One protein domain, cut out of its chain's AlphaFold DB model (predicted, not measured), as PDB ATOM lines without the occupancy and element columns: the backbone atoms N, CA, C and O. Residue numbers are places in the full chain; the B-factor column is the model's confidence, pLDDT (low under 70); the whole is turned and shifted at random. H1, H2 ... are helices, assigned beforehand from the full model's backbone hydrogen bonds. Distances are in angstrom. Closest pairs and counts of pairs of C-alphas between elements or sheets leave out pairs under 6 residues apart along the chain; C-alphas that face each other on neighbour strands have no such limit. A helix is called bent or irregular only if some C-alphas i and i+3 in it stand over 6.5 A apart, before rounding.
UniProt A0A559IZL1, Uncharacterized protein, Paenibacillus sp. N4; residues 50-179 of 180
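Overview. This is residues 50 to 179 of the 180 residues of an uncharacterized protein of Paenibacillus sp. N4 (UniProt A0A559IZL1). Two bent helices, H1 and H5, cross near their bends, and the helical hairpin of H3 and H4 packs on one side of this pair, H3 against the first arm of H1. Short H2 sits at one end of this body, and at the other residues 161 to 179, with H6, stick out as a free arm that adds to the length. The printed part has 130 residues with six named helices, H1 to H6 in chain order, and no named strand; the class is all helix. It is loose, with a radius of gyration of the C-alphas of 17.7 A, and elongated, spanning 61 by 39 by 24 A.

Along the chain. H1, residues 50 to 75, was assigned as one helix by its hydrogen bonds but is bent: C-alphas 65 and 68 are 7.1 A apart. Its arms are H1a, residues 50 to 65, 23.1 A long from C-alpha 50 at (33.625, 24.547, 20.258), and H1b, residues 68 to 75, irregular with C-alphas 68 and 71 6.6 A apart. H2 is residues 77 to 83. H3, residues 96 to 108, is irregular: C-alphas 100 and 103 are 7.7 A apart. H4, residues 111 to 128, is 25.4 A long. H5, residues 139 to 161, also assigned as one helix by its hydrogen bonds, is bent, with C-alphas 147 and 150 7.0 A apart; its arms are H5a, residues 139 to 147, and H5b, residues 150 to 161. H6, residues 164 to 176, is 18.6 A long and ends at C-alpha 176 (24.572, -1.410, 4.289).

Arrangement. H1a touches H5b at a steep tilt of 63 degrees, opposite ways, closest at the C-alphas of Ser 63 and Trp 152, 4.8 A. With residues 51 to 58 alone H1a touches H3, closest at the C-alphas of Leu 55 and Glu 97, 5.8 A. H3 and H4 form a helical hairpin at 36 degrees, only just steep, closest at the C-alphas of Leu 105 and Ser 113, 5.5 A. H1b touches H5a, closest at the C-alphas of Leu 73 and Lys 146, 5.1 A. H2 and H5a only just touch, with 3 pairs of C-alphas within 8 A, the closest Tyr 77 and Arg 139, 6.2 A. H5b and H6 meet only through their link. Every O i to N i+4 pair is within hydrogen-bond range in H1a, H2, H4, H5a, H5b and H6; in H1b 2 of 4 are, in H3 7 of 9.

Size, cuts and confidence. The C-alphas of Ala 82 and Gln 179, 61.6 A apart, are the two farthest apart. The printed part has no cut, and the link from H2 to H3, 12 residues, is long. The mean pLDDT of the printed part is 84.2; residues 50 to 51, 160 to 170, 173 and 176 to 179 are under 70.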
ATOM      1  N   ILE A  50      32.493  24.746  21.171       57.94
ATOM      2  CA  ILE A  50      33.625  24.547  20.258       57.94
ATOM      3  C   ILE A  50      34.956  24.554  21.026       57.94
ATOM      4  O   ILE A  50      35.760  23.637  20.861       57.94
ATOM      5  N   ILE A  51      35.174  25.544  21.900       65.31
ATOM      6  CA  ILE A  51      36.371  25.626  22.756       65.31
ATOM      7  C   ILE A  51      36.497  24.366  23.618       65.31
ATOM      8  O   ILE A  51      37.583  23.804  23.750       65.31
ATOM      9  N   LYS A  52      35.381  23.881  24.168       70.94
ATOM     10  CA  LYS A  52      35.346  22.665  24.976       70.94
ATOM     11  C   LYS A  52      35.796  21.438  24.182       70.94
ATOM     12  O   LYS A  52      36.616  20.682  24.687       70.94
ATOM     13  N   VAL A  53      35.335  21.274  22.942       73.88
ATOM     14  CA  VAL A  53      35.756  20.158  22.075       73.88
ATOM     15  C   VAL A  53      37.258  20.207  21.784       73.88
ATOM     16  O   VAL A  53      37.928  19.177  21.848       73.88
ATOM     17  N   PHE A  54      37.812  21.386  21.489       76.00
ATOM     18  CA  PHE A  54      39.251  21.522  21.242       76.00
ATOM     19  C   PHE A  54      40.083  21.212  22.489       76.00
ATOM     20  O   PHE A  54      41.038  20.438  22.408       76.00
ATOM     21  N   LEU A  55      39.669  21.722  23.652       83.25
ATOM     22  CA  LEU A  55      40.310  21.404  24.927       83.25
ATOM     23  C   LEU A  55      40.224  19.913  25.262       83.25
ATOM     24  O   LEU A  55      41.209  19.346  25.727       83.25
ATOM     25  N   GLU A  56      39.076  19.273  25.033       85.00
ATOM     26  CA  GLU A  56      38.891  17.836  25.253       85.00
ATOM     27  C   GLU A  56      39.803  17.009  24.340       85.00
ATOM     28  O   GLU A  56      40.446  16.071  24.810       85.00
ATOM     29  N   ASN A  57      39.927  17.376  23.063       83.62
ATOM     30  CA  ASN A  57      40.826  16.695  22.131       83.62
ATOM     31  C   ASN A  57      42.298  16.818  22.554       83.62
ATOM     32  O   ASN A  57      43.008  15.813  22.588       83.62
ATOM     33  N   GLU A  58      42.749  18.023  22.916       89.31
ATOM     34  CA  GLU A  58      44.114  18.269  23.404       89.31
ATOM     35  C   GLU A  58      44.390  17.480  24.701       89.31
ATOM     36  O   GLU A  58      45.412  16.796  24.818       89.31
ATOM     37  N   ILE A  59      43.427  17.454  25.632       92.38
ATOM     38  CA  ILE A  59      43.482  16.637  26.853       92.38
ATOM     39  C   ILE A  59      43.634  15.149  26.532       92.38
ATOM     40  O   ILE A  59      44.458  14.473  27.150       92.38
ATOM     41  N   VAL A  60      42.839  14.619  25.604       91.00
ATOM     42  CA  VAL A  60      42.855  13.197  25.239       91.00
ATOM     43  C   VAL A  60      44.188  12.821  24.601       91.00
ATOM     44  O   VAL A  60      44.755  11.781  24.940       91.00
ATOM     45  N   LEU A  61      44.709  13.663  23.709       91.56
ATOM     46  CA  LEU A  61      46.010  13.455  23.077       91.56
ATOM     47  C   LEU A  61      47.122  13.384  24.126       91.56
ATOM     48  O   LEU A  61      47.874  12.410  24.156       91.56
ATOM     49  N   ASN A  62      47.182  14.360  25.029       94.25
ATOM     50  CA  ASN A  62      48.190  14.386  26.087       94.25
ATOM     51  C   ASN A  62      48.024  13.234  27.082       94.25
ATOM     52  O   ASN A  62      49.007  12.612  27.473       94.25
ATOM     53  N   SER A  63      46.787  12.905  27.458       94.50
ATOM     54  CA  SER A  63      46.500  11.796  28.377       94.50
ATOM     55  C   SER A  63      46.980  10.466  27.800       94.50
ATOM     56  O   SER A  63      47.615   9.691  28.512       94.50
ATOM     57  N   ASN A  64      46.745  10.218  26.505       92.62
ATOM     58  CA  ASN A  64      47.268   9.031  25.821       92.62
ATOM     59  C   ASN A  64      48.801   8.989  25.859       92.62
ATOM     60  O   ASN A  64      49.370   7.943  26.164       92.62
ATOM     61  N   LYS A  65      49.466  10.124  25.604       93.19
ATOM     62  CA  LYS A  65      50.935  10.220  25.642       93.19
ATOM     63  C   LYS A  65      51.513   9.969  27.023       93.19
ATOM     64  O   LYS A  65      52.570   9.368  27.118       93.19
ATOM     65  N   LEU A  66      50.828  10.377  28.087       93.88
ATOM     66  CA  LEU A  66      51.290  10.158  29.459       93.88
ATOM     67  C   LEU A  66      50.894   8.800  30.034       93.88
ATOM     68  O   LEU A  66      51.317   8.460  31.138       93.88
ATOM     69  N   MET A  67      50.110   7.996  29.312       94.12
ATOM     70  CA  MET A  67      49.548   6.785  29.898       94.12
ATOM     71  C   MET A  67      50.584   5.706  30.212       94.12
ATOM     72  O   MET A  67      50.376   4.930  31.144       94.12
ATOM     73  N   TYR A  68      51.736   5.708  29.538       93.12
ATOM     74  CA  TYR A  68      52.850   4.824  29.898       93.12
ATOM     75  C   TYR A  68      53.374   5.084  31.320       93.12
ATOM     76  O   TYR A  68      53.835   4.159  31.976       93.12
ATOM     77  N   LEU A  69      53.243   6.307  31.854       94.38
ATOM     78  CA  LEU A  69      53.700   6.633  33.210       94.38
ATOM     79  C   LEU A  69      52.903   5.906  34.298       94.38
ATOM     80  O   LEU A  69      53.372   5.780  35.429       94.38
ATOM     81  N   LYS A  70      51.699   5.420  33.977       95.44
ATOM     82  CA  LYS A  70      50.791   4.766  34.925       95.44
ATOM     83  C   LYS A  70      51.467   3.632  35.696       95.44
ATOM     84  O   LYS A  70      51.297   3.552  36.912       95.44
ATOM     85  N   GLU A  71      52.210   2.764  35.013       94.56
ATOM     86  CA  GLU A  71      52.830   1.589  35.640       94.56
ATOM     87  C   GLU A  71      53.872   1.978  36.702       94.56
ATOM     88  O   GLU A  71      53.931   1.356  37.762       94.56
ATOM     89  N   TYR A  72      54.580   3.088  36.488       94.88
ATOM     90  CA  TYR A  72      55.575   3.633  37.416       94.88
ATOM     91  C   TYR A  72      54.944   4.480  38.529       94.88
ATOM     92  O   TYR A  72      55.369   4.444  39.681       94.88
ATOM     93  N   LEU A  73      53.880   5.227  38.233       95.38
ATOM     94  CA  LEU A  73      53.215   6.074  39.227       95.38
ATOM     95  C   LEU A  73      52.430   5.249  40.264       95.38
ATOM     96  O   LEU A  73      52.346   5.624  41.440       95.38
ATOM     97  N   ILE A  74      51.861   4.104  39.866       94.19
ATOM     98  CA  ILE A  74      51.046   3.268  40.761       94.19
ATOM     99  C   ILE A  74      51.878   2.676  41.903       94.19
ATOM    100  O   ILE A  74      51.396   2.687  43.043       94.19
ATOM    101  N   VAL A  75      53.123   2.255  41.644       93.31
ATOM    102  CA  VAL A  75      54.000   1.658  42.672       93.31
ATOM    103  C   VAL A  75      54.359   2.643  43.792       93.31
ATOM    104  O   VAL A  75      54.607   2.231  44.921       93.31
ATOM    105  N   GLY A  76      54.257   3.952  43.528       92.94
ATOM    106  CA  GLY A  76      54.511   5.009  44.506       92.94
ATOM    107  C   GLY A  76      55.973   5.451  44.559       92.94
ATOM    108  O   GLY A  76      56.870   4.738  44.122       92.94
ATOM    109  N   TYR A  77      56.189   6.649  45.108       95.06
ATOM    110  CA  TYR A  77      57.465   7.366  45.028       95.06
ATOM    111  C   TYR A  77      58.660   6.561  45.556       95.06
ATOM    112  O   TYR A  77      59.657   6.428  44.854       95.06
ATOM    113  N   ASP A  78      58.554   6.016  46.773       95.75
ATOM    114  CA  ASP A  78      59.669   5.314  47.425       95.75
ATOM    115  C   ASP A  78      60.043   4.027  46.693       95.75
ATOM    116  O   ASP A  78      61.221   3.741  46.497       95.75
ATOM    117  N   ALA A  79      59.034   3.267  46.259       94.81
ATOM    118  CA  ALA A  79      59.241   2.022  45.532       94.81
ATOM    119  C   ALA A  79      59.861   2.275  44.152       94.81
ATOM    120  O   ALA A  79      60.786   1.568  43.767       94.81
ATOM    121  N   PHE A  80      59.395   3.307  43.444       95.44
ATOM    122  CA  PHE A  80      59.954   3.716  42.157       95.44
ATOM    123  C   PHE A  80      61.412   4.189  42.282       95.44
ATOM    124  O   PHE A  80      62.272   3.779  41.514       95.44
ATOM    125  N   HIS A  81      61.737   5.002  43.290       92.94
ATOM    126  CA  HIS A  81      63.126   5.431  43.496       92.94
ATOM    127  C   HIS A  81      64.049   4.273  43.885       92.94
ATOM    128  O   HIS A  81      65.227   4.278  43.533       92.94
ATOM    129  N   ALA A  82      63.524   3.277  44.601       93.56
ATOM    130  CA  ALA A  82      64.278   2.088  44.969       93.56
ATOM    131  C   ALA A  82      64.495   1.117  43.794       93.56
ATOM    132  O   ALA A  82      65.485   0.387  43.817       93.56
ATOM    133  N   SER A  83      63.608   1.087  42.789       92.00
ATOM    134  CA  SER A  83      63.768   0.201  41.625       92.00
ATOM    135  C   SER A  83      64.918   0.633  40.715       92.00
ATOM    136  O   SER A  83      65.550  -0.215  40.089       92.00
ATOM    137  N   GLY A  84      65.227   1.934  40.680       87.06
ATOM    138  CA  GLY A  84      66.266   2.489  39.813       87.06
ATOM    139  C   GLY A  84      65.861   2.538  38.337       87.06
ATOM    140  O   GLY A  84      66.732   2.656  37.474       87.06
ATOM    141  N   ASP A  85      64.561   2.444  38.042       91.19
ATOM    142  CA  ASP A  85      64.042   2.534  36.679       91.19
ATOM    143  C   ASP A  85      64.331   3.915  36.069       91.19
ATOM    144  O   ASP A  85      64.142   4.959  36.699       91.19
ATOM    145  N   ILE A  86      64.768   3.929  34.807       92.44
ATOM    146  CA  ILE A  86      65.099   5.157  34.073       92.44
ATOM    147  C   ILE A  86      63.965   5.464  33.100       92.44
ATOM    148  O   ILE A  86      63.896   4.894  32.012       92.44
ATOM    149  N   ILE A  87      63.079   6.377  33.502       94.00
ATOM    150  CA  ILE A  87      61.893   6.759  32.730       94.00
ATOM    151  C   ILE A  87      62.008   8.212  32.295       94.00
ATOM    152  O   ILE A  87      61.923   9.118  33.121       94.00
ATOM    153  N   THR A  88      62.185   8.434  30.995       92.06
ATOM    154  CA  THR A  88      62.262   9.777  30.410       92.06
ATOM    155  C   THR A  88      60.875  10.396  30.272       92.06
ATOM    156  O   THR A  88      59.915   9.724  29.876       92.06
ATOM    157  N   LEU A  89      60.779  11.692  30.553       89.94
ATOM    158  CA  LEU A  89      59.584  12.497  30.332       89.94
ATOM    159  C   LEU A  89      59.593  13.101  28.918       89.94
ATOM    160  O   LEU A  89      60.536  13.783  28.515       89.94
ATOM    161  N   GLN A  90      58.546  12.804  28.143       81.94
ATOM    162  CA  GLN A  90      58.404  13.269  26.757       81.94
ATOM    163  C   GLN A  90      57.899  14.721  26.701       81.94
ATOM    164  O   GLN A  90      57.057  15.113  27.507       81.94
ATOM    165  N   ASN A  91      58.378  15.506  25.725       72.31
ATOM    166  CA  ASN A  91      58.002  16.920  25.543       72.31
ATOM    167  C   ASN A  91      57.107  17.196  24.322       72.31
ATOM    168  O   ASN A  91      56.987  18.314  23.834       72.31
ATOM    169  N   ASP A  92      56.440  16.193  23.782       86.56
ATOM    170  CA  ASP A  92      55.570  16.392  22.626       86.56
ATOM    171  C   ASP A  92      54.106  16.675  23.028       86.56
ATOM    172  O   ASP A  92      53.188  16.473  22.227       86.56
ATOM    173  N   LEU A  93      53.867  17.149  24.257       92.62
ATOM    174  CA  LEU A  93      52.535  17.529  24.740       92.62
ATOM    175  C   LEU A  93      52.056  18.842  24.098       92.62
ATOM    176  O   LEU A  93      52.831  19.767  23.859       92.62
ATOM    177  N   GLN A  94      50.755  18.930  23.829       91.81
ATOM    178  CA  GLN A  94      50.112  20.102  23.228       91.81
ATOM    179  C   GLN A  94      49.405  20.938  24.301       91.81
ATOM    180  O   GLN A  94      48.692  20.393  25.134       91.81
ATOM    181  N   ILE A  95      49.610  22.255  24.306       93.25
ATOM    182  CA  ILE A  95      48.982  23.180  25.274       93.25
ATOM    183  C   ILE A  95      48.440  24.450  24.600       93.25
ATOM    184  O   ILE A  95      48.278  25.494  25.241       93.25
ATOM    185  N   ASN A  96      48.260  24.415  23.281       91.75
ATOM    186  CA  ASN A  96      47.925  25.595  22.488       91.75
ATOM    187  C   ASN A  96      46.471  26.004  22.716       91.75
ATOM    188  O   ASN A  96      46.183  27.193  22.896       91.75
ATOM    189  N   GLU A  97      45.575  25.020  22.776       86.81
ATOM    190  CA  GLU A  97      44.158  25.257  23.035       86.81
ATOM    191  C   GLU A  97      43.966  25.755  24.468       86.81
ATOM    192  O   GLU A  97      43.294  26.764  24.705       86.81
ATOM    193  N   TYR A  98      44.666  25.146  25.430       90.19
ATOM    194  CA  TYR A  98      44.680  25.648  26.801       90.19
ATOM    195  C   TYR A  98      45.208  27.073  26.915       90.19
ATOM    196  O   TYR A  98      44.596  27.906  27.584       90.19
ATOM    197  N   ASN A  99      46.323  27.394  26.259       89.50
ATOM    198  CA  ASN A  99      46.881  28.744  26.307       89.50
ATOM    199  C   ASN A  99      45.919  29.799  25.758       89.50
ATOM    200  O   ASN A  99      45.898  30.915  26.284       89.50
ATOM    201  N   SER A 100      45.116  29.427  24.763       86.12
ATOM    202  CA  SER A 100      44.094  30.284  24.165       86.12
ATOM    203  C   SER A 100      42.873  30.456  25.078       86.12
ATOM    204  O   SER A 100      42.318  31.549  25.148       86.12
ATOM    205  N   ALA A 101      42.491  29.420  25.835       83.12
ATOM    206  CA  ALA A 101      41.265  29.409  26.643       83.12
ATOM    207  C   ALA A 101      41.458  29.670  28.154       83.12
ATOM    208  O   ALA A 101      40.483  29.919  28.867       83.12
ATOM    209  N   LYS A 102      42.687  29.623  28.690       83.56
ATOM    210  CA  LYS A 102      42.951  29.630  30.149       83.56
ATOM    211  C   LYS A 102      42.349  30.817  30.899       83.56
ATOM    212  O   LYS A 102      41.861  30.651  32.014       83.56
ATOM    213  N   TYR A 103      42.354  32.010  30.304       83.38
ATOM    214  CA  TYR A 103      41.792  33.199  30.951       83.38
ATOM    215  C   TYR A 103      40.268  33.171  30.995       83.38
ATOM    216  O   TYR A 103      39.682  33.703  31.933       83.38
ATOM    217  N   ASP A 104      39.626  32.536  30.019       78.94
ATOM    218  CA  ASP A 104      38.174  32.383  30.002       78.94
ATOM    219  C   ASP A 104      37.728  31.269  30.953       78.94
ATOM    220  O   ASP A 104      36.766  31.453  31.698       78.94
ATOM    221  N   LEU A 105      38.504  30.184  31.060       75.94
ATOM    222  CA  LEU A 105      38.290  29.140  32.070       75.94
ATOM    223  C   LEU A 105      38.320  29.698  33.503       75.94
ATOM    224  O   LEU A 105      37.489  29.316  34.328       75.94
ATOM    225  N   LEU A 106      39.229  30.635  33.795       75.56
ATOM    226  CA  LEU A 106      39.324  31.280  35.112       75.56
ATOM    227  C   LEU A 106      38.115  32.165  35.444       75.56
ATOM    228  O   LEU A 106      37.759  32.293  36.614       75.56
ATOM    229  N   LYS A 107      37.463  32.760  34.439       74.75
ATOM    230  CA  LYS A 107      36.282  33.620  34.642       74.75
ATOM    231  C   LYS A 107      35.028  32.819  34.985       74.75
ATOM    232  O   LYS A 107      34.157  33.326  35.683       74.75
ATOM    233  N   VAL A 108      34.930  31.589  34.479       71.88
ATOM    234  CA  VAL A 108      33.747  30.730  34.631       71.88
ATOM    235  C   VAL A 108      33.687  30.079  36.022       71.88
ATOM    236  O   VAL A 108      32.594  29.843  36.527       71.88
ATOM    237  N   ASN A 109      34.840  29.832  36.661       70.44
ATOM    238  CA  ASN A 109      34.973  29.299  38.029       70.44
ATOM    239  C   ASN A 109      34.025  28.120  38.354       70.44
ATOM    240  O   ASN A 109      33.396  28.068  39.412       70.44
ATOM    241  N   THR A 110      33.894  27.167  37.428       77.12
ATOM    242  CA  THR A 110      33.137  25.928  37.667       77.12
ATOM    243  C   THR A 110      34.067  24.799  38.095       77.12
ATOM    244  O   THR A 110      35.254  24.803  37.770       77.12
ATOM    245  N   LEU A 111      33.516  23.769  38.749       73.25
ATOM    246  CA  LEU A 111      34.259  22.542  39.060       73.25
ATOM    247  C   LEU A 111      34.898  21.926  37.804       73.25
ATOM    248  O   LEU A 111      36.040  21.482  37.847       73.25
ATOM    249  N   SER A 112      34.193  21.954  36.670       74.94
ATOM    250  CA  SER A 112      34.715  21.459  35.393       74.94
ATOM    251  C   SER A 112      35.918  22.274  34.910       74.94
ATOM    252  O   SER A 112      36.908  21.688  34.467       74.94
ATOM    253  N   SER A 113      35.882  23.603  35.049       76.38
ATOM    254  CA  SER A 113      37.019  24.476  34.736       76.38
ATOM    255  C   SER A 113      38.214  24.197  35.652       76.38
ATOM    256  O   SER A 113      39.337  24.115  35.166       76.38
ATOM    257  N   ILE A 114      37.981  23.988  36.954       80.75
ATOM    258  CA  ILE A 114      39.036  23.651  37.924       80.75
ATOM    259  C   ILE A 114      39.691  22.316  37.559       80.75
ATOM    260  O   ILE A 114      40.905  22.261  37.399       80.75
ATOM    261  N   MET A 115      38.897  21.264  37.339       83.88
ATOM    262  CA  MET A 115      39.414  19.950  36.940       83.88
ATOM    263  C   MET A 115      40.202  20.017  35.626       83.88
ATOM    264  O   MET A 115      41.248  19.388  35.505       83.88
ATOM    265  N   THR A 116      39.727  20.812  34.662       86.25
ATOM    266  CA  THR A 116      40.428  21.059  33.393       86.25
ATOM    267  C   THR A 116      41.792  21.699  33.644       86.25
ATOM    268  O   THR A 116      42.804  21.209  33.151       86.25
ATOM    269  N   ILE A 117      41.842  22.760  34.454       87.75
ATOM    270  CA  ILE A 117      43.089  23.450  34.805       87.75
ATOM    271  C   ILE A 117      44.058  22.502  35.514       87.75
ATOM    272  O   ILE A 117      45.228  22.457  35.150       87.75
ATOM    273  N   GLU A 118      43.592  21.724  36.491       90.12
ATOM    274  CA  GLU A 118      44.434  20.761  37.209       90.12
ATOM    275  C   GLU A 118      45.003  19.674  36.286       90.12
ATOM    276  O   GLU A 118      46.141  19.238  36.463       90.12
ATOM    277  N   LEU A 119      44.234  19.240  35.285       92.94
ATOM    278  CA  LEU A 119      44.710  18.281  34.296       92.94
ATOM    279  C   LEU A 119      45.811  18.897  33.424       92.94
ATOM    280  O   LEU A 119      46.868  18.291  33.255       92.94
ATOM    281  N   TYR A 120      45.632  20.139  32.967       94.56
ATOM    282  CA  TYR A 120      46.677  20.870  32.244       94.56
ATOM    283  C   TYR A 120      47.914  21.148  33.098       94.56
ATOM    284  O   TYR A 120      49.028  21.085  32.586       94.56
ATOM    285  N   GLN A 121      47.764  21.382  34.402       94.69
ATOM    286  CA  GLN A 121      48.907  21.495  35.312       94.69
ATOM    287  C   GLN A 121      49.736  20.208  35.358       94.69
ATOM    288  O   GLN A 121      50.957  20.288  35.458       94.69
ATOM    289  N   SER A 122      49.108  19.034  35.232       94.75
ATOM    290  CA  SER A 122      49.840  17.765  35.124       94.75
ATOM    291  C   SER A 122      50.661  17.674  33.835       94.75
ATOM    292  O   SER A 122      51.821  17.272  33.879       94.75
ATOM    293  N   PHE A 123      50.114  18.141  32.709       95.19
ATOM    294  CA  PHE A 123      50.836  18.198  31.434       95.19
ATOM    295  C   PHE A 123      51.999  19.190  31.498       95.19
ATOM    296  O   PHE A 123      53.124  18.851  31.146       95.19
ATOM    297  N   LEU A 124      51.754  20.390  32.030       94.62
ATOM    298  CA  LEU A 124      52.775  21.421  32.211       94.62
ATOM    299  C   LEU A 124      53.894  20.983  33.158       94.62
ATOM    300  O   LEU A 124      55.039  21.388  32.971       94.62
ATOM    301  N   LEU A 125      53.581  20.172  34.172       94.44
ATOM    302  CA  LEU A 125      54.591  19.587  35.044       94.44
ATOM    303  C   LEU A 125      55.506  18.650  34.256       94.44
ATOM    304  O   LEU A 125      56.716  18.794  34.351       94.44
ATOM    305  N   VAL A 126      54.955  17.754  33.435       93.88
ATOM    306  CA  VAL A 126      55.775  16.869  32.591       93.88
ATOM    307  C   VAL A 126      56.630  17.676  31.608       93.88
ATOM    308  O   VAL A 126      57.830  17.440  31.521       93.88
ATOM    309  N   MET A 127      56.050  18.681  30.944       92.50
ATOM    310  CA  MET A 127      56.786  19.557  30.017       92.50
ATOM    311  C   MET A 127      57.914  20.340  30.698       92.50
ATOM    312  O   MET A 127      58.935  20.615  30.080       92.50
ATOM    313  N   ARG A 128      57.755  20.716  31.974       91.62
ATOM    314  CA  ARG A 128      58.800  21.430  32.729       91.62
ATOM    315  C   ARG A 128      60.079  20.607  32.856       91.62
ATOM    316  O   ARG A 128      61.160  21.184  32.863       91.62
ATOM    317  N   TYR A 129      59.940  19.291  32.968       89.75
ATOM    318  CA  TYR A 129      61.042  18.339  33.048       89.75
ATOM    319  C   TYR A 129      61.358  17.745  31.663       89.75
ATOM    320  O   TYR A 129      61.704  16.572  31.557       89.75
ATOM    321  N   GLU A 130      61.208  18.526  30.586       79.06
ATOM    322  CA  GLU A 130      61.526  18.111  29.214       79.06
ATOM    323  C   GLU A 130      62.904  17.435  29.125       79.06
ATOM    324  O   GLU A 130      63.926  18.018  29.485       79.06
ATOM    325  N   GLY A 131      62.928  16.193  28.624       77.75
ATOM    326  CA  GLY A 131      64.160  15.409  28.483       77.75
ATOM    327  C   GLY A 131      64.761  14.930  29.809       77.75
ATOM    328  O   GLY A 131      65.760  14.213  29.792       77.75
ATOM    329  N   GLY A 132      64.143  15.296  30.932       88.06
ATOM    330  CA  GLY A 132      64.468  14.844  32.274       88.06
ATOM    331  C   GLY A 132      63.864  13.484  32.602       88.06
ATOM    332  O   GLY A 132      63.201  12.827  31.784       88.06
ATOM    333  N   LEU A 133      64.113  13.051  33.832       92.25
ATOM    334  CA  LEU A 133      63.705  11.745  34.336       92.25
ATOM    335  C   LEU A 133      62.530  11.869  35.304       92.25
ATOM    336  O   LEU A 133      62.443  12.797  36.101       92.25
ATOM    337  N   LEU A 134      61.656  10.862  35.318       92.94
ATOM    338  CA  LEU A 134      60.584  10.750  36.309       92.94
ATOM    339  C   LEU A 134      61.133  10.722  37.752       92.94
ATOM    340  O   LEU A 134      60.446  11.137  38.681       92.94
ATOM    341  N   SER A 135      62.373  10.262  37.948       93.00
ATOM    342  CA  SER A 135      63.073  10.256  39.242       93.00
ATOM    343  C   SER A 135      63.592  11.627  39.685       93.00
ATOM    344  O   SER A 135      64.030  11.775  40.820       93.00
ATOM    345  N   GLU A 136      63.552  12.643  38.822       94.31
ATOM    346  CA  GLU A 136      63.939  14.015  39.181       94.31
ATOM    347  C   GLU A 136      62.786  14.794  39.822       94.31
ATOM    348  O   GLU A 136      63.012  15.837  40.437       94.31
ATOM    349  N   LEU A 137      61.554  14.289  39.707       95.56
ATOM    350  CA  LEU A 137      60.390  14.881  40.355       95.56
ATOM    351  C   LEU A 137      60.527  14.794  41.873       95.56
ATOM    352  O   LEU A 137      60.862  13.748  42.434       95.56
ATOM    353  N   SER A 138      60.147  15.868  42.560       96.75
ATOM    354  CA  SER A 138      59.948  15.804  44.005       96.75
ATOM    355  C   SER A 138      58.828  14.820  44.368       96.75
ATOM    356  O   SER A 138      57.944  14.502  43.564       96.75
ATOM    357  N   ARG A 139      58.812  14.365  45.626       97.25
ATOM    358  CA  ARG A 139      57.749  13.487  46.147       97.25
ATOM    359  C   ARG A 139      56.350  14.057  45.909       97.25
ATOM    360  O   ARG A 139      55.442  13.304  45.558       97.25
ATOM    361  N   ASP A 140      56.178  15.362  46.088       97.81
ATOM    362  CA  ASP A 140      54.883  16.024  45.926       97.81
ATOM    363  C   ASP A 140      54.462  16.086  44.456       97.81
ATOM    364  O   ASP A 140      53.319  15.772  44.136       97.81
ATOM    365  N   GLU A 141      55.387  16.401  43.550       97.19
ATOM    366  CA  GLU A 141      55.135  16.408  42.106       97.19
ATOM    367  C   GLU A 141      54.817  15.003  41.575       97.19
ATOM    368  O   GLU A 141      53.868  14.825  40.807       97.19
ATOM    369  N   PHE A 142      55.539  13.982  42.044       97.44
ATOM    370  CA  PHE A 142      55.255  12.586  41.717       97.44
ATOM    371  C   PHE A 142      53.862  12.170  42.202       97.44
ATOM    372  O   PHE A 142      53.074  11.585  41.456       97.44
ATOM    373  N   ASN A 143      53.529  12.482  43.459       97.19
ATOM    374  CA  ASN A 143      52.219  12.176  44.030       97.19
ATOM    375  C   ASN A 143      51.096  12.946  43.326       97.19
ATOM    376  O   ASN A 143      50.000  12.409  43.152       97.19
ATOM    377  N   PHE A 144      51.370  14.170  42.880       97.12
ATOM    378  CA  PHE A 144      50.448  14.940  42.064       97.12
ATOM    379  C   PHE A 144      50.183  14.245  40.723       97.12
ATOM    380  O   PHE A 144      49.019  13.966  40.431       97.12
ATOM    381  N   LEU A 145      51.212  13.857  39.958       96.12
ATOM    382  CA  LEU A 145      51.027  13.091  38.714       96.12
ATOM    383  C   LEU A 145      50.272  11.780  38.961       96.12
ATOM    384  O   LEU A 145      49.315  11.467  38.253       96.12
ATOM    385  N   LYS A 146      50.628  11.050  40.025       97.00
ATOM    386  CA  LYS A 146      49.923   9.831  40.443       97.00
ATOM    387  C   LYS A 146      48.434  10.081  40.677       97.00
ATOM    388  O   LYS A 146      47.608   9.267  40.267       97.00
ATOM    389  N   SER A 147      48.078  11.195  41.316       95.88
ATOM    390  CA  SER A 147      46.677  11.541  41.576       95.88
ATOM    391  C   SER A 147      45.869  11.757  40.289       95.88
ATOM    392  O   SER A 147      44.668  11.492  40.278       95.88
ATOM    393  N   LYS A 148      46.533  12.162  39.197       95.50
ATOM    394  CA  LYS A 148      45.919  12.472  37.898       95.50
ATOM    395  C   LYS A 148      45.805  11.287  36.949       95.50
ATOM    396  O   LYS A 148      45.048  11.375  35.989       95.50
ATOM    397  N   VAL A 149      46.426  10.148  37.263       95.75
ATOM    398  CA  VAL A 149      46.327   8.915  36.456       95.75
ATOM    399  C   VAL A 149      44.873   8.544  36.152       95.75
ATOM    400  O   VAL A 149      44.534   8.295  35.000       95.75
ATOM    401  N   LYS A 150      43.989   8.579  37.159       94.75
ATOM    402  CA  LYS A 150      42.562   8.261  36.965       94.75
ATOM    403  C   LYS A 150      41.838   9.266  36.071       94.75
ATOM    404  O   LYS A 150      40.863   8.909  35.417       94.75
ATOM    405  N   ASP A 151      42.265  10.523  36.080       92.94
ATOM    406  CA  ASP A 151      41.655  11.565  35.260       92.94
ATOM    407  C   ASP A 151      42.120  11.445  33.801       92.94
ATOM    408  O   ASP A 151      41.298  11.581  32.895       92.94
ATOM    409  N   TRP A 152      43.387  11.077  33.568       94.19
ATOM    410  CA  TRP A 152      43.895  10.708  32.241       94.19
ATOM    411  C   TRP A 152      43.141   9.503  31.664       94.19
ATOM    412  O   TRP A 152      42.681   9.551  30.524       94.19
ATOM    413  N   GLU A 153      42.942   8.445  32.461       93.69
ATOM    414  CA  GLU A 153      42.167   7.264  32.054       93.69
ATOM    415  C   GLU A 153      40.741   7.642  31.652       93.69
ATOM    416  O   GLU A 153      40.285   7.293  30.564       93.69
ATOM    417  N   LYS A 154      40.048   8.418  32.494       91.00
ATOM    418  CA  LYS A 154      38.691   8.890  32.194       91.00
ATOM    419  C   LYS A 154      38.638   9.726  30.921       91.00
ATOM    420  O   LYS A 154      37.685   9.583  30.161       91.00
ATOM    421  N   ALA A 155      39.618  10.598  30.687       88.00
ATOM    422  CA  ALA A 155      39.674  11.395  29.466       88.00
ATOM    423  C   ALA A 155      39.743  10.497  28.223       88.00
ATOM    424  O   ALA A 155      38.949  10.654  27.292       88.00
ATOM    425  N   ILE A 156      40.624   9.496  28.250       87.69
ATOM    426  CA  ILE A 156      40.782   8.516  27.173       87.69
ATOM    427  C   ILE A 156      39.496   7.696  26.993       87.69
ATOM    428  O   ILE A 156      38.960   7.629  25.887       87.69
ATOM    429  N   GLU A 157      38.940   7.127  28.063       86.00
ATOM    430  CA  GLU A 157      37.700   6.336  28.023       86.00
ATOM    431  C   GLU A 157      36.508   7.128  27.480       86.00
ATOM    432  O   GLU A 157      35.712   6.612  26.688       86.00
ATOM    433  N   ASN A 158      36.383   8.389  27.894       76.31
ATOM    434  CA  ASN A 158      35.318   9.262  27.429       76.31
ATOM    435  C   ASN A 158      35.478   9.575  25.940       76.31
ATOM    436  O   ASN A 158      34.476   9.554  25.236       76.31
ATOM    437  N   SER A 159      36.697   9.737  25.413       72.06
ATOM    438  CA  SER A 159      36.900   9.937  23.968       72.06
ATOM    439  C   SER A 159      36.392   8.770  23.111       72.06
ATOM    440  O   SER A 159      35.807   8.985  22.048       72.06
ATOM    441  N   TYR A 160      36.514   7.530  23.598       59.28
ATOM    442  CA  TYR A 160      35.997   6.352  22.895       59.28
ATOM    443  C   TYR A 160      34.465   6.286  22.906       59.28
ATOM    444  O   TYR A 160      33.863   5.751  21.973       59.28
ATOM    445  N   LYS A 161      33.825   6.857  23.935       55.25
ATOM    446  CA  LYS A 161      32.361   6.956  24.054       55.25
ATOM    447  C   LYS A 161      31.791   8.136  23.264       55.25
ATOM    448  O   LYS A 161      30.745   7.988  22.640       55.25
ATOM    449  N   THR A 162      32.492   9.268  23.249       52.88
ATOM    450  CA  THR A 162      32.101  10.508  22.558       52.88
ATOM    451  C   THR A 162      32.552  10.537  21.099       52.88
ATOM    452  O   THR A 162      32.347  11.536  20.414       52.88
ATOM    453  N   SER A 163      33.121   9.445  20.574       54.50
ATOM    454  CA  SER A 163      33.343   9.280  19.138       54.50
ATOM    455  C   SER A 163      32.005   9.126  18.407       54.50
ATOM    456  O   SER A 163      31.611   8.064  17.924       54.50
ATOM    457  N   TYR A 164      31.294  10.242  18.319       50.62
ATOM    458  CA  TYR A 164      30.110  10.481  17.513       50.62
ATOM    459  C   TYR A 164      30.333  10.024  16.061       50.62
ATOM    460  O   TYR A 164      29.414   9.546  15.399       50.62
ATOM    461  N   LEU A 165      31.582  10.073  15.587       48.91
ATOM    462  CA  LEU A 165      32.004   9.536  14.296       48.91
ATOM    463  C   LEU A 165      32.071   8.003  14.276       48.91
ATOM    464  O   LEU A 165      31.550   7.408  13.340       48.91
ATOM    465  N   VAL A 166      32.632   7.340  15.292       49.38
ATOM    466  CA  VAL A 166      32.642   5.864  15.374       49.38
ATOM    467  C   VAL A 166      31.227   5.305  15.529       49.38
ATOM    468  O   VAL A 166      30.923   4.266  14.946       49.38
ATOM    469  N   GLN A 167      30.337   5.994  16.247       52.44
ATOM    470  CA  GLN A 167      28.919   5.624  16.300       52.44
ATOM    471  C   GLN A 167      28.225   5.828  14.944       52.44
ATOM    472  O   GLN A 167      27.573   4.901  14.465       52.44
ATOM    473  N   ARG A 168      28.448   6.957  14.251       56.72
ATOM    474  CA  ARG A 168      27.933   7.159  12.880       56.72
ATOM    475  C   ARG A 168      28.459   6.130  11.876       56.72
ATOM    476  O   ARG A 168      27.697   5.684  11.025       56.72
ATOM    477  N   PHE A 169      29.734   5.749  11.948       51.94
ATOM    478  CA  PHE A 169      30.309   4.737  11.056       51.94
ATOM    479  C   PHE A 169      29.697   3.356  11.295       51.94
ATOM    480  O   PHE A 169      29.322   2.690  10.331       51.94
ATOM    481  N   LYS A 170      29.502   2.968  12.561       59.84
ATOM    482  CA  LYS A 170      28.808   1.719  12.913       59.84
ATOM    483  C   LYS A 170      27.356   1.713  12.427       59.84
ATOM    484  O   LYS A 170      26.908   0.722  11.860       59.84
ATOM    485  N   GLU A 171      26.643   2.830  12.561       71.12
ATOM    486  CA  GLU A 171      25.271   2.961  12.051       71.12
ATOM    487  C   GLU A 171      25.177   2.880  10.519       71.12
ATOM    488  O   GLU A 171      24.191   2.365   9.990       71.12
ATOM    489  N   VAL A 172      26.176   3.382   9.788       71.25
ATOM    490  CA  VAL A 172      26.222   3.302   8.318       71.25
ATOM    491  C   VAL A 172      26.581   1.886   7.847       71.25
ATOM    492  O   VAL A 172      25.935   1.371   6.933       71.25
ATOM    493  N   GLU A 173      27.542   1.215   8.487       66.81
ATOM    494  CA  GLU A 173      27.892  -0.180   8.177       66.81
ATOM    495  C   GLU A 173      26.732  -1.154   8.426       66.81
ATOM    496  O   GLU A 173      26.476  -2.039   7.605       66.81
ATOM    497  N   GLU A 174      25.995  -0.990   9.528       76.38
ATOM    498  CA  GLU A 174      24.833  -1.831   9.833       76.38
ATOM    499  C   GLU A 174      23.666  -1.624   8.860       76.38
ATOM    500  O   GLU A 174      22.923  -2.569   8.585       76.38
ATOM    501  N   ARG A 175      23.501  -0.415   8.304       70.69
ATOM    502  CA  ARG A 175      22.494  -0.149   7.261       70.69
ATOM    503  C   ARG A 175      22.852  -0.821   5.938       70.69
ATOM    504  O   ARG A 175      21.970  -1.404   5.316       70.69
ATOM    505  N   ASN A 176      24.124  -0.804   5.545       67.94
ATOM    506  CA  ASN A 176      24.572  -1.410   4.289       67.94
ATOM    507  C   ASN A 176      24.505  -2.945   4.323       67.94
ATOM    508  O   ASN A 176      24.085  -3.556   3.347       67.94
ATOM    509  N   LYS A 177      24.807  -3.575   5.469       69.62
ATOM    510  CA  LYS A 177      24.655  -5.035   5.650       69.62
ATOM    511  C   LYS A 177      23.206  -5.530   5.618       69.62
ATOM    512  O   LYS A 177      22.992  -6.720   5.446       69.62
ATOM    513  N   LYS A 178      22.221  -4.649   5.821       64.44
ATOM    514  CA  LYS A 178      20.786  -4.981   5.752       64.44
ATOM    515  C   LYS A 178      20.182  -4.779   4.354       64.44
ATOM    516  O   LYS A 178      19.008  -5.086   4.173       64.44
ATOM    517  N   GLN A 179      20.940  -4.222   3.406       54.03
ATOM    518  CA  GLN A 179      20.480  -3.919   2.041       54.03
ATOM    519  C   GLN A 179      21.062  -4.850   0.959       54.03
ATOM    520  O   GLN A 179      20.604  -4.797  -0.181       54.03
TER     521      GLN A 179